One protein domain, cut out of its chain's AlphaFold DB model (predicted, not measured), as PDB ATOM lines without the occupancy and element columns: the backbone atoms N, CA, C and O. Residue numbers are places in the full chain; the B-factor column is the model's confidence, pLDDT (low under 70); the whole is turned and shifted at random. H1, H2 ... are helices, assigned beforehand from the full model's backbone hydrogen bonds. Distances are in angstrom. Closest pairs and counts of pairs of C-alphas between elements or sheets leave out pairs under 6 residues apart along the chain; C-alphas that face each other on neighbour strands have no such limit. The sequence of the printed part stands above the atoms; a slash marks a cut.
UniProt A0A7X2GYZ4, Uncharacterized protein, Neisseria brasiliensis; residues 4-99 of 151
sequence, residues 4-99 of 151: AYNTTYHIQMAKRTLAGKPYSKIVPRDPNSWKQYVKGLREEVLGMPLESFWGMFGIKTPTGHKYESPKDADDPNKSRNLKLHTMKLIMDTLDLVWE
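Overview. This is residues 4 to 99 of the 151 residues of an uncharacterized protein of Neisseria brasiliensis (UniProt A0A7X2GYZ4). Short helices meet nearly at right angles in a row of contacts, H3 to H5 to H4 to H1 to H6, with the longest helix, H1, along one side and H3 nearest the middle. H3 and H6 point nearly the same way but stay apart, and the tip of the H5 to H6 link, residues 71 to 77, sticks out. The 96 printed residues hold six named helices, H1 to H6 in chain order, and no named strand: all helix, with mostly crossed packing. The whole is compact, with a radius of gyration of the C-alphas of 12.8 A and spans of 38 by 30 by 23 A.

Arrangement. H1, residues 4 to 19, touches H4, residues 50 to 55, with residues 7 to 10 alone; the closest C-alphas, of Thr 7 and Gly 55, are 6.6 A apart. H1 touches H6, residues 84 to 94, with residues 11 to 15 alone, about perpendicular at 78 degrees; the closest C-alphas are those of Lys 15 and Leu 94, 5.8 A. H2, residues 22 to 25, is near H1 and H3, residues 34 to 45. H4 touches H5, residues 61 to 68, about perpendicular at 76 degrees, closest at C-alphas 51 and 61, 5.2 A. H3 touches H5 with residues 35 to 39 alone, closest at C-alphas 35 and 68, 4.7 A. Every O i to N i+4 pair is within hydrogen-bond range in H1, H4 and H6, against 7 of 8 in H3 and 3 of 4 in H5; H2 is too short for one.

Along the chain. H1 begins at C-alpha 4 (85.333, 236.460, 207.218) and is 22.8 A long. H2 measures 5.4 A, H3 14.7 A, H4 8.1 A and H5 10.8 A. H6, 15.5 A, ends at C-alpha 94 (78.081, 226.801, 196.091).

Size, cuts and confidence. The C-alphas farthest apart, of Tyr 5 and Asp 74, are 38.4 A apart. The printed part has no cut. The H5 to H6 link is long, 15 residues. Residues 26 to 27 pair with 97 to 98, parallel. Residues 4 to 5 and 71 to 77 are under pLDDT 70.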
ATOM      1  N   ALA A   4      86.702 236.414 207.726       65.06
ATOM      2  CA  ALA A   4      85.333 236.460 207.218       65.06
ATOM      3  C   ALA A   4      85.224 237.138 205.839       65.06
ATOM      4  O   ALA A   4      84.535 236.627 204.957       65.06
ATOM      5  N   TYR A   5      85.948 238.242 205.617       67.12
ATOM      6  CA  TYR A   5      85.929 238.967 204.343       67.12
ATOM      7  C   TYR A   5      86.532 238.128 203.207       67.12
ATOM      8  O   TYR A   5      85.990 238.079 202.102       67.12
ATOM      9  N   ASN A   6      87.618 237.405 203.499       79.25
ATOM     10  CA  ASN A   6      88.284 236.541 202.524       79.25
ATOM     11  C   ASN A   6      87.414 235.326 202.143       79.25
ATOM     12  O   ASN A   6      87.295 234.973 200.968       79.25
ATOM     13  N   THR A   7      86.719 234.736 203.119       87.31
ATOM     14  CA  THR A   7      85.764 233.644 202.881       87.31
ATOM     15  C   THR A   7      84.597 234.082 201.993       87.31
ATOM     16  O   THR A   7      84.291 233.407 201.008       87.31
ATOM     17  N   THR A   8      83.961 235.223 202.282       90.50
ATOM     18  CA  THR A   8      82.846 235.730 201.464       90.50
ATOM     19  C   THR A   8      83.281 236.018 200.028       90.50
ATOM     20  O   THR A   8      82.556 235.673 199.091       90.50
ATOM     21  N   TYR A   9      84.472 236.592 199.841       92.06
ATOM     22  CA  TYR A   9      85.037 236.838 198.517       92.06
ATOM     23  C   TYR A   9      85.205 235.540 197.710       92.06
ATOM     24  O   TYR A   9      84.732 235.453 196.573       92.06
ATOM     25  N   HIS A  10      85.814 234.508 198.302       93.25
ATOM     26  CA  HIS A  10      86.009 233.221 197.630       93.25
ATOM     27  C   HIS A  10      84.686 232.543 197.256       93.25
ATOM     28  O   HIS A  10      84.561 232.051 196.134       93.25
ATOM     29  N   ILE A  11      83.673 232.591 198.129       95.06
ATOM     30  CA  ILE A  11      82.342 232.034 197.836       95.06
ATOM     31  C   ILE A  11      81.711 232.748 196.634       95.06
ATOM     32  O   ILE A  11      81.230 232.097 195.706       95.06
ATOM     33  N   GLN A  12      81.735 234.083 196.610       95.06
ATOM     34  CA  GLN A  12      81.169 234.851 195.498       95.06
ATOM     35  C   GLN A  12      81.901 234.579 194.180       95.06
ATOM     36  O   GLN A  12      81.259 234.421 193.139       95.06
ATOM     37  N   MET A  13      83.232 234.489 194.218       94.31
ATOM     38  CA  MET A  13      84.043 234.141 193.054       94.31
ATOM     39  C   MET A  13      83.692 232.743 192.535       94.31
ATOM     40  O   MET A  13      83.435 232.583 191.343       94.31
ATOM     41  N   ALA A  14      83.595 231.753 193.426       95.19
ATOM     42  CA  ALA A  14      83.245 230.386 193.059       95.19
ATOM     43  C   ALA A  14      81.844 230.297 192.433       95.19
ATOM     44  O   ALA A  14      81.680 229.679 191.380       95.19
ATOM     45  N   LYS A  15      80.848 230.984 193.012       95.56
ATOM     46  CA  LYS A  15      79.490 231.059 192.448       95.56
ATOM     47  C   LYS A  15      79.475 231.676 191.048       95.56
ATOM     48  O   LYS A  15      78.783 231.163 190.170       95.56
ATOM     49  N   ARG A  16      80.253 232.740 190.811       95.06
ATOM     50  CA  ARG A  16      80.386 233.356 189.476       95.06
ATOM     51  C   ARG A  16      81.016 232.398 188.467       95.06
ATOM     52  O   ARG A  16      80.482 232.251 187.373       95.06
ATOM     53  N   THR A  17      82.093 231.706 188.838       94.31
ATOM     54  CA  THR A  17      82.729 230.704 187.969       94.31
ATOM     55  C   THR A  17      81.758 229.577 187.612       94.31
ATOM     56  O   THR A  17      81.637 229.202 186.446       94.31
ATOM     57  N   LEU A  18      81.007 229.076 188.596       94.31
ATOM     58  CA  LEU A  18      80.021 228.013 188.397       94.31
ATOM     59  C   LEU A  18      78.803 228.458 187.581       94.31
ATOM     60  O   LEU A  18      78.189 227.629 186.912       94.31
ATOM     61  N   ALA A  19      78.451 229.747 187.586       92.56
ATOM     62  CA  ALA A  19      77.399 230.275 186.718       92.56
ATOM     63  C   ALA A  19      77.750 230.120 185.225       92.56
ATOM     64  O   ALA A  19      76.862 229.861 184.419       92.56
ATOM     65  N   GLY A  20      79.037 230.196 184.868       90.56
ATOM     66  CA  GLY A  20      79.525 229.940 183.507       90.56
ATOM     67  C   GLY A  20      79.728 228.457 183.166       90.56
ATOM     68  O   GLY A  20      80.055 228.140 182.025       90.56
ATOM     69  N   LYS A  21      79.562 227.543 184.133       91.75
ATOM     70  CA  LYS A  21      79.840 226.102 183.988       91.75
ATOM     71  C   LYS A  21      78.705 225.252 184.585       91.75
ATOM     72  O   LYS A  21      78.912 224.579 185.596       91.75
ATOM     73  N   PRO A  22      77.503 225.249 183.976       85.56
ATOM     74  CA  PRO A  22      76.321 224.605 184.554       85.56
ATOM     75  C   PRO A  22      76.501 223.098 184.792       85.56
ATOM     76  O   PRO A  22      76.036 222.589 185.807       85.56
ATOM     77  N   TYR A  23      77.236 222.390 183.929       85.94
ATOM     78  CA  TYR A  23      77.524 220.962 184.118       85.94
ATOM     79  C   TYR A  23      78.353 220.675 185.375       85.94
ATOM     80  O   TYR A  23      78.138 219.665 186.037       85.94
ATOM     81  N   SER A  24      79.254 221.582 185.759       90.62
ATOM     82  CA  SER A  24      80.077 221.434 186.965       90.62
ATOM     83  C   SER A  24      79.282 221.618 188.262       90.62
ATOM     84  O   SER A  24      79.776 221.261 189.331       90.62
ATOM     85  N   LYS A  25      78.050 222.147 188.186       91.19
ATOM     86  CA  LYS A  25      77.147 222.268 189.340       91.19
ATOM     87  C   LYS A  25      76.482 220.952 189.737       91.19
ATOM     88  O   LYS A  25      75.854 220.902 190.791       91.19
ATOM     89  N   ILE A  26      76.582 219.921 188.902       91.50
ATOM     90  CA  ILE A  26      75.945 218.630 189.139       91.50
ATOM     91  C   ILE A  26      76.871 217.770 190.005       91.50
ATOM     92  O   ILE A  26      78.009 217.513 189.618       91.50
ATOM     93  N   VAL A  27      76.388 217.332 191.171       91.81
ATOM     94  CA  VAL A  27      77.155 216.500 192.117       91.81
ATOM     95  C   VAL A  27      76.719 215.031 192.061       91.81
ATOM     96  O   VAL A  27      75.518 214.760 191.950       91.81
ATOM     97  N   PRO A  28      77.646 214.067 192.210       89.69
ATOM     98  CA  PRO A  28      77.299 212.649 192.241       89.69
ATOM     99  C   PRO A  28      76.511 212.296 193.506       89.69
ATOM    100  O   PRO A  28      76.810 212.810 194.586       89.69
ATOM    101  N   ARG A  29      75.540 211.381 193.423       82.50
ATOM    102  CA  ARG A  29      74.816 210.869 194.602       82.50
ATOM    103  C   ARG A  29      75.576 209.777 195.333       82.50
ATOM    104  O   ARG A  29      75.359 209.632 196.535       82.50
ATOM    105  N   ASP A  30      76.444 209.030 194.650       82.44
ATOM    106  CA  ASP A  30      77.305 208.036 195.296       82.44
ATOM    107  C   ASP A  30      78.352 208.731 196.187       82.44
ATOM    108  O   ASP A  30      79.219 209.446 195.668       82.44
ATOM    109  N   PRO A  31      78.338 208.505 197.517       82.75
ATOM    110  CA  PRO A  31      79.331 209.054 198.436       82.75
ATOM    111  C   PRO A  31      80.787 208.739 198.077       82.75
ATOM    112  O   PRO A  31      81.679 209.492 198.471       82.75
ATOM    113  N   ASN A  32      81.059 207.640 197.365       83.38
ATOM    114  CA  ASN A  32      82.430 207.261 197.009       83.38
ATOM    115  C   ASN A  32      83.017 208.147 195.901       83.38
ATOM    116  O   ASN A  32      84.220 208.416 195.917       83.38
ATOM    117  N   SER A  33      82.179 208.675 195.005       87.44
ATOM    118  CA  SER A  33      82.601 209.552 193.903       87.44
ATOM    119  C   SER A  33      82.916 210.984 194.349       87.44
ATOM    120  O   SER A  33      83.558 211.745 193.624       87.44
ATOM    121  N   TRP A  34      82.520 211.369 195.568       91.06
ATOM    122  CA  TRP A  34      82.683 212.734 196.076       91.06
ATOM    123  C   TRP A  34      84.131 213.203 196.183       91.06
ATOM    124  O   TRP A  34      84.387 214.387 196.008       91.06
ATOM    125  N   LYS A  35      85.087 212.312 196.466       90.62
ATOM    126  CA  LYS A  35      86.493 212.721 196.630       90.62
ATOM    127  C   LYS A  35      87.069 213.274 195.332       90.62
ATOM    128  O   LYS A  35      87.626 214.368 195.313       90.62
ATOM    129  N   GLN A  36      86.891 212.513 194.253       91.12
ATOM    130  CA  GLN A  36      87.329 212.901 192.916       91.12
ATOM    131  C   GLN A  36      86.554 214.124 192.433       91.12
ATOM    132  O   GLN A  36      87.166 215.072 191.955       91.12
ATOM    133  N   TYR A  37      85.234 214.144 192.649       94.00
ATOM    134  CA  TYR A  37      84.403 215.290 192.296       94.00
ATOM    135  C   TYR A  37      84.867 216.581 192.982       94.00
ATOM    136  O   TYR A  37      85.086 217.582 192.311       94.00
ATOM    137  N   VAL A  38      85.056 216.574 194.307       94.94
ATOM    138  CA  VAL A  38      85.451 217.773 195.063       94.94
ATOM    139  C   VAL A  38      86.853 218.236 194.678       94.94
ATOM    140  O   VAL A  38      87.072 219.437 194.520       94.94
ATOM    141  N   LYS A  39      87.786 217.300 194.471       95.12
ATOM    142  CA  LYS A  39      89.126 217.624 193.978       95.12
ATOM    143  C   LYS A  39      89.072 218.286 192.597       95.12
ATOM    144  O   LYS A  39      89.648 219.357 192.425       95.12
ATOM    145  N   GLY A  40      88.335 217.705 191.648       95.25
ATOM    146  CA  GLY A  40      88.156 218.268 190.304       95.25
ATOM    147  C   GLY A  40      87.435 219.619 190.323       95.25
ATOM    148  O   GLY A  40      87.858 220.567 189.664       95.25
ATOM    149  N   LEU A  41      86.402 219.766 191.159       96.12
ATOM    150  CA  LEU A  41      85.725 221.041 191.391       96.12
ATOM    151  C   LEU A  41      86.722 222.108 191.867       96.12
ATOM    152  O   LEU A  41      86.729 223.224 191.352       96.12
ATOM    153  N   ARG A  42      87.596 221.775 192.819       96.81
ATOM    154  CA  ARG A  42      88.601 222.710 193.328       96.81
ATOM    155  C   ARG A  42      89.666 223.055 192.284       96.81
ATOM    156  O   ARG A  42      89.939 224.236 192.086       96.81
ATOM    157  N   GLU A  43      90.292 222.057 191.671       96.38
ATOM    158  CA  GLU A  43      91.476 222.236 190.815       96.38
ATOM    159  C   GLU A  43      91.117 222.693 189.402       96.38
ATOM    160  O   GLU A  43      91.693 223.652 188.898       96.38
ATOM    161  N   GLU A  44      90.147 222.037 188.772       95.56
ATOM    162  CA  GLU A  44      89.877 222.181 187.337       95.56
ATOM    163  C   GLU A  44      88.758 223.188 187.058       95.56
ATOM    164  O   GLU A  44      88.768 223.909 186.056       95.56
ATOM    165  N   VAL A  45      87.762 223.250 187.946       95.38
ATOM    166  CA  VAL A  45      86.615 224.148 187.769       95.38
ATOM    167  C   VAL A  45      86.905 225.509 188.384       95.38
ATOM    168  O   VAL A  45      86.740 226.521 187.700       95.38
ATOM    169  N   LEU A  46      87.322 225.534 189.652       95.44
ATOM    170  CA  LEU A  46      87.516 226.760 190.424       95.44
ATOM    171  C   LEU A  46      88.959 227.282 190.405       95.44
ATOM    172  O   LEU A  46      89.156 228.472 190.643       95.44
ATOM    173  N   GLY A  47      89.953 226.429 190.136       95.25
ATOM    174  CA  GLY A  47      91.369 226.812 190.137       95.25
ATOM    175  C   GLY A  47      91.866 227.311 191.497       95.25
ATOM    176  O   GLY A  47      92.679 228.231 191.557       95.25
ATOM    177  N   MET A  48      91.340 226.763 192.599       94.81
ATOM    178  CA  MET A  48      91.581 227.284 193.946       94.81
ATOM    179  C   MET A  48      92.629 226.484 194.740       94.81
ATOM    180  O   MET A  48      92.638 225.244 194.705       94.81
ATOM    181  N   PRO A  49      93.464 227.167 195.550       94.75
ATOM    182  CA  PRO A  49      94.296 226.515 196.553       94.75
ATOM    183  C   PRO A  49      93.460 225.757 197.587       94.75
ATOM    184  O   PRO A  49      92.333 226.142 197.910       94.75
ATOM    185  N   LEU A  50      94.044 224.701 198.156       93.38
ATOM    186  CA  LEU A  50      93.377 223.830 199.126       93.38
ATOM    187  C   LEU A  50      92.905 224.599 200.373       93.38
ATOM    188  O   LEU A  50      91.785 224.397 200.829       93.38
ATOM    189  N   GLU A  51      93.716 225.530 200.879       93.88
ATOM    190  CA  GLU A  51      93.357 226.377 202.023       93.88
ATOM    191  C   GLU A  51      92.162 227.291 201.724       93.88
ATOM    192  O   GLU A  51      91.193 227.287 202.481       93.88
ATOM    193  N   SER A  52      92.189 228.021 200.604       94.19
ATOM    194  CA  SER A  52      91.086 228.899 200.197       94.19
ATOM    195  C   SER A  52      89.789 228.122 199.999       94.19
ATOM    196  O   SER A  52      88.741 228.545 200.479       94.19
ATOM    197  N   PHE A  53      89.857 226.967 199.328       96.31
ATOM    198  CA  PHE A  53      88.679 226.157 199.046       96.31
ATOM    199  C   PHE A  53      88.041 225.609 200.323       96.31
ATOM    200  O   PHE A  53      86.867 225.857 200.582       96.31
ATOM    201  N   TRP A  54      88.809 224.905 201.159       95.62
ATOM    202  CA  TRP A  54      88.268 224.317 202.387       95.62
ATOM    203  C   TRP A  54      87.943 225.366 203.454       95.62
ATOM    204  O   TRP A  54      87.006 225.177 204.236       95.62
ATOM    205  N   GLY A  55      88.639 226.504 203.428       94.19
ATOM    206  CA  GLY A  55      88.353 227.674 204.250       94.19
ATOM    207  C   GLY A  55      86.960 228.262 204.013       94.19
ATOM    208  O   GLY A  55      86.353 228.744 204.969       94.19
ATOM    209  N   MET A  56      86.394 228.136 202.800       94.38
ATOM    210  CA  MET A  56      85.003 228.544 202.530       94.38
ATOM    211  C   MET A  56      83.983 227.809 203.407       94.38
ATOM    212  O   MET A  56      82.926 228.349 203.716       94.38
ATOM    213  N   PHE A  57      84.317 226.589 203.829       93.75
ATOM    214  CA  PHE A  57      83.440 225.705 204.595       93.75
ATOM    215  C   PHE A  57      83.880 225.569 206.061       93.75
ATOM    216  O   PHE A  57      83.400 224.687 206.770       93.75
ATOM    217  N   GLY A  58      84.841 226.387 206.514       91.75
ATOM    218  CA  GLY A  58      85.413 226.292 207.862       91.75
ATOM    219  C   GLY A  58      86.213 225.007 208.112       91.75
ATOM    220  O   GLY A  58      86.399 224.601 209.261       91.75
ATOM    221  N   ILE A  59      86.679 224.335 207.054       92.69
ATOM    222  CA  ILE A  59      87.426 223.080 207.147       92.69
ATOM    223  C   ILE A  59      88.922 223.377 207.089       92.69
ATOM    224  O   ILE A  59      89.417 224.028 206.175       92.69
ATOM    225  N   LYS A  60      89.670 222.851 208.063       91.88
ATOM    226  CA  LYS A  60      91.130 223.003 208.105       91.88
ATOM    227  C   LYS A  60      91.790 222.234 206.958       91.88
ATOM    228  O   LYS A  60      91.449 221.073 206.718       91.88
ATOM    229  N   THR A  61      92.821 222.829 206.360       91.81
ATOM    230  CA  THR A  61      93.622 222.287 205.247       91.81
ATOM    231  C   THR A  61      93.994 220.802 205.406       91.81
ATOM    232  O   THR A  61      93.717 220.032 204.486       91.81
ATOM    233  N   PRO A  62      94.494 220.310 206.566       91.38
ATOM    234  CA  PRO A  62      94.835 218.889 206.711       91.38
ATOM    235  C   PRO A  62      93.629 217.951 206.614       91.38
ATOM    236  O   PRO A  62      93.760 216.806 206.197       91.38
ATOM    237  N   THR A  63      92.445 218.412 207.020       90.94
ATOM    238  CA  THR A  63      91.208 217.624 206.922       90.94
ATOM    239  C   THR A  63      90.675 217.645 205.494       90.94
ATOM    240  O   THR A  63      90.296 216.594 204.984       90.94
ATOM    241  N   GLY A  64      90.725 218.807 204.836       92.06
ATOM    242  CA  GLY A  64      90.403 218.941 203.417       92.06
ATOM    243  C   GLY A  64      91.241 218.018 202.531       92.06
ATOM    244  O   GLY A  64      90.701 217.278 201.715       92.06
ATOM    245  N   HIS A  65      92.549 217.935 202.790       91.88
ATOM    246  CA  HIS A  65      93.447 217.031 202.066       91.88
ATOM    247  C   HIS A  65      93.013 215.558 202.164       91.88
ATOM    248  O   HIS A  65      93.035 214.825 201.175       91.88
ATOM    249  N   LYS A  66      92.565 215.111 203.345       91.50
ATOM    250  CA  LYS A  66      92.063 213.737 203.534       91.50
ATOM    251  C   LYS A  66      90.778 213.472 202.748       91.50
ATOM    252  O   LYS A  66      90.550 212.332 202.350       91.50
ATOM    253  N   TYR A  67      89.948 214.492 202.530       91.69
ATOM    254  CA  TYR A  67      88.708 214.382 201.757       91.69
ATOM    255  C   TYR A  67      88.935 214.272 200.247       91.69
ATOM    256  O   TYR A  67      88.081 213.730 199.555       91.69
ATOM    257  N   GLU A  68      90.082 214.719 199.743       91.50
ATOM    258  CA  GLU A  68      90.429 214.643 198.316       91.50
ATOM    259  C   GLU A  68      91.365 213.471 197.977       91.50
ATOM    260  O   GLU A  68      91.576 213.154 196.808       91.50
ATOM    261  N   SER A  69      91.933 212.809 198.990       86.56
ATOM    262  CA  SER A  69      92.908 211.731 198.794       86.56
ATOM    263  C   SER A  69      92.233 210.418 198.354       86.56
ATOM    264  O   SER A  69      91.244 210.013 198.977       86.56
ATOM    265  N   PRO A  70      92.757 209.705 197.336       76.19
ATOM    266  CA  PRO A  70      92.194 208.435 196.872       76.19
ATOM    267  C   PRO A  70      92.177 207.371 197.979       76.19
ATOM    268  O   PRO A  70      92.891 207.468 198.978       76.19
ATOM    269  N   LYS A  71      91.294 206.377 197.825       59.47
ATOM    270  CA  LYS A  71      91.038 205.325 198.824       59.47
ATOM    271  C   LYS A  71      92.231 204.371 199.000       59.47
ATOM    272  O   LYS A  71      92.377 203.829 200.085       59.47
ATOM    273  N   ASP A  72      93.091 204.264 197.986       54.41
ATOM    274  CA  ASP A  72      94.264 203.371 197.949       54.41
ATOM    275  C   ASP A  72      95.499 203.948 198.659       54.41
ATOM    276  O   ASP A  72      96.604 203.427 198.547       54.41
ATOM    277  N   ALA A  73      95.342 205.039 199.409       52.06
ATOM    278  CA  ALA A  73      96.308 205.329 200.451       52.06
ATOM    279  C   ALA A  73      96.066 204.300 201.564       52.06
ATOM    280  O   ALA A  73      95.113 204.466 202.321       52.06
ATOM    281  N   ASP A  74      96.922 203.275 201.659       48.38
ATOM    282  CA  ASP A  74      96.945 202.168 202.647       48.38
ATOM    283  C   ASP A  74      96.923 202.592 204.138       48.38
ATOM    284  O   ASP A  74      97.166 201.801 205.046       48.38
ATOM    285  N   ASP A  75      96.636 203.858 204.425       58.81
ATOM    286  CA  ASP A  75      96.550 204.435 205.749       58.81
ATOM    287  C   ASP A  75      95.233 205.229 205.888       58.81
ATOM    288  O   ASP A  75      95.078 206.297 205.278       58.81
ATOM    289  N   PRO A  76      94.278 204.776 206.724       57.62
ATOM    290  CA  PRO A  76      93.039 205.502 207.009       57.62
ATOM    291  C   PRO A  76      93.273 206.890 207.634       57.62
ATOM    292  O   PRO A  76      92.360 207.717 207.669       57.62
ATOM    293  N   ASN A  77      94.495 207.208 208.082       65.56
ATOM    294  CA  ASN A  77      94.853 208.568 208.476       65.56
ATOM    295  C   ASN A  77      95.040 209.518 207.287       65.56
ATOM    296  O   ASN A  77      94.983 210.735 207.496       65.56
ATOM    297  N   LYS A  78      95.245 208.997 206.073       71.25
ATOM    298  CA  LYS A  78      95.543 209.772 204.858       71.25
ATOM    299  C   LYS A  78      94.314 210.027 203.989       71.25
ATOM    300  O   LYS A  78      94.293 211.028 203.280       71.25
ATOM    301  N   SER A  79      93.275 209.194 204.080       81.94
ATOM    302  CA  SER A  79      92.051 209.333 203.282       81.94
ATOM    303  C   SER A  79      90.787 209.187 204.128       81.94
ATOM    304  O   SER A  79      90.677 208.297 204.966       81.94
ATOM    305  N   ARG A  80      89.793 210.054 203.904       84.06
ATOM    306  CA  ARG A  80      88.512 210.038 204.627       84.06
ATOM    307  C   ARG A  80      87.353 210.295 203.677       84.06
ATOM    308  O   ARG A  80      87.416 211.205 202.862       84.06
ATOM    309  N   ASN A  81      86.266 209.537 203.802       85.94
ATOM    310  CA  ASN A  81      85.027 209.855 203.088       85.94
ATOM    311  C   ASN A  81      84.399 211.131 203.660       85.94
ATOM    312  O   ASN A  81      84.392 211.334 204.882       85.94
ATOM    313  N   LEU A  82      83.858 211.985 202.789       88.50
ATOM    314  CA  LEU A  82      83.091 213.138 203.244       88.50
ATOM    315  C   LEU A  82      81.860 212.649 204.013       88.50
ATOM    316  O   LEU A  82      81.218 211.663 203.653       88.50
ATOM    317  N   LYS A  83      81.525 213.340 205.102       89.31
ATOM    318  CA  LYS A  83      80.260 213.103 205.801       89.31
ATOM    319  C   LYS A  83      79.139 213.789 205.025       89.31
ATOM    320  O   LYS A  83      79.349 214.878 204.497       89.31
ATOM    321  N   LEU A  84      77.931 213.228 205.062       84.62
ATOM    322  CA  LEU A  84      76.760 213.805 204.389       84.62
ATOM    323  C   LEU A  84      76.505 215.274 204.772       84.62
ATOM    324  O   LEU A  84      76.125 216.074 203.927       84.62
ATOM    325  N   HIS A  85      76.733 215.644 206.034       90.62
ATOM    326  CA  HIS A  85      76.615 217.038 206.472       90.62
ATOM    327  C   HIS A  85      77.592 217.968 205.733       90.62
ATOM    328  O   HIS A  85      77.189 219.026 205.265       90.62
ATOM    329  N   THR A  86      78.850 217.551 205.567       92.38
ATOM    330  CA  THR A  86      79.864 218.310 204.822       92.38
ATOM    331  C   THR A  86      79.516 218.411 203.341       92.38
ATOM    332  O   THR A  86      79.667 219.475 202.758       92.38
ATOM    333  N   MET A  87      79.010 217.327 202.744       92.75
ATOM    334  CA  MET A  87      78.533 217.335 201.357       92.75
ATOM    335  C   MET A  87      77.449 218.397 201.159       92.75
ATOM    336  O   MET A  87      77.575 219.248 200.286       92.75
ATOM    337  N   LYS A  88      76.432 218.401 202.028       91.94
ATOM    338  CA  LYS A  88      75.346 219.392 201.994       91.94
ATOM    339  C   LYS A  88      75.852 220.816 202.181       91.94
ATOM    340  O   LYS A  88      75.490 221.675 201.396       91.94
ATOM    341  N   LEU A  89      76.749 221.039 203.143       94.69
ATOM    342  CA  LEU A  89      77.356 222.352 203.358       94.69
ATOM    343  C   LEU A  89      78.018 222.887 202.081       94.69
ATOM    344  O   LEU A  89      77.810 224.045 201.729       94.69
ATOM    345  N   ILE A  90      78.785 222.051 201.375       95.75
ATOM    346  CA  ILE A  90      79.426 222.437 200.112       95.75
ATOM    347  C   ILE A  90      78.369 222.780 199.058       95.75
ATOM    348  O   ILE A  90      78.477 223.816 198.403       95.75
ATOM    349  N   MET A  91      77.342 221.938 198.914       95.25
ATOM    350  CA  MET A  91      76.273 222.159 197.937       95.25
ATOM    351  C   MET A  91      75.512 223.452 198.184       95.25
ATOM    352  O   MET A  91      75.381 224.253 197.266       95.25
ATOM    353  N   ASP A  92      75.062 223.667 199.418       95.19
ATOM    354  CA  ASP A  92      74.282 224.838 199.804       95.19
ATOM    355  C   ASP A  92      75.122 226.116 199.652       95.19
ATOM    356  O   ASP A  92      74.639 227.149 199.194       95.19
ATOM    357  N   THR A  93      76.419 226.047 199.972       95.31
ATOM    358  CA  THR A  93      77.330 227.194 199.857       95.31
ATOM    359  C   THR A  93      77.618 227.567 198.404       95.31
ATOM    360  O   THR A  93      77.792 228.746 198.107       95.31
ATOM    361  N   LEU A  94      77.693 226.592 197.494       95.62
ATOM    362  CA  LEU A  94      78.081 226.801 196.091       95.62
ATOM    363  C   LEU A  94      76.907 226.714 195.099       95.62
ATOM    364  O   LEU A  94      77.124 226.794 193.889       95.62
ATOM    365  N   ASP A  95      75.676 226.589 195.597       94.25
ATOM    366  CA  ASP A  95      74.454 226.371 194.813       94.25
ATOM    367  C   ASP A  95      74.587 225.185 193.838       94.25
ATOM    368  O   ASP A  95      74.284 225.295 192.641       94.25
ATOM    369  N   LEU A  96      75.104 224.062 194.347       93.88
ATOM    370  CA  LEU A  96      75.237 222.811 193.598       93.88
ATOM    371  C   LEU A  96      73.947 221.996 193.684       93.88
ATOM    372  O   LEU A  96      73.228 222.023 194.681       93.88
ATOM    373  N   VAL A  97      73.687 221.206 192.649       91.00
ATOM    374  CA  VAL A  97      72.491 220.371 192.536       91.00
ATOM    375  C   VAL A  97      72.888 218.911 192.426       91.00
ATOM    376  O   VAL A  97      73.872 218.571 191.774       91.00
ATOM    377  N   TRP A  98      72.127 218.028 193.070       87.19
ATOM    378  CA  TRP A  98      72.328 216.590 192.897       87.19
ATOM    379  C   TRP A  98      72.143 216.204 191.437       87.19
ATOM    380  O   TRP A  98      71.258 216.735 190.764       87.19
ATOM    381  N   GLU A  99      72.912 215.216 190.985       86.69
ATOM    382  CA  GLU A  99      72.603 214.519 189.747       86.69
ATOM    383  C   GLU A  99      71.129 214.087 189.743       86.69
ATOM    384  O   GLU A  99      70.587 213.662 190.786       86.69
TER     385      GLU A  99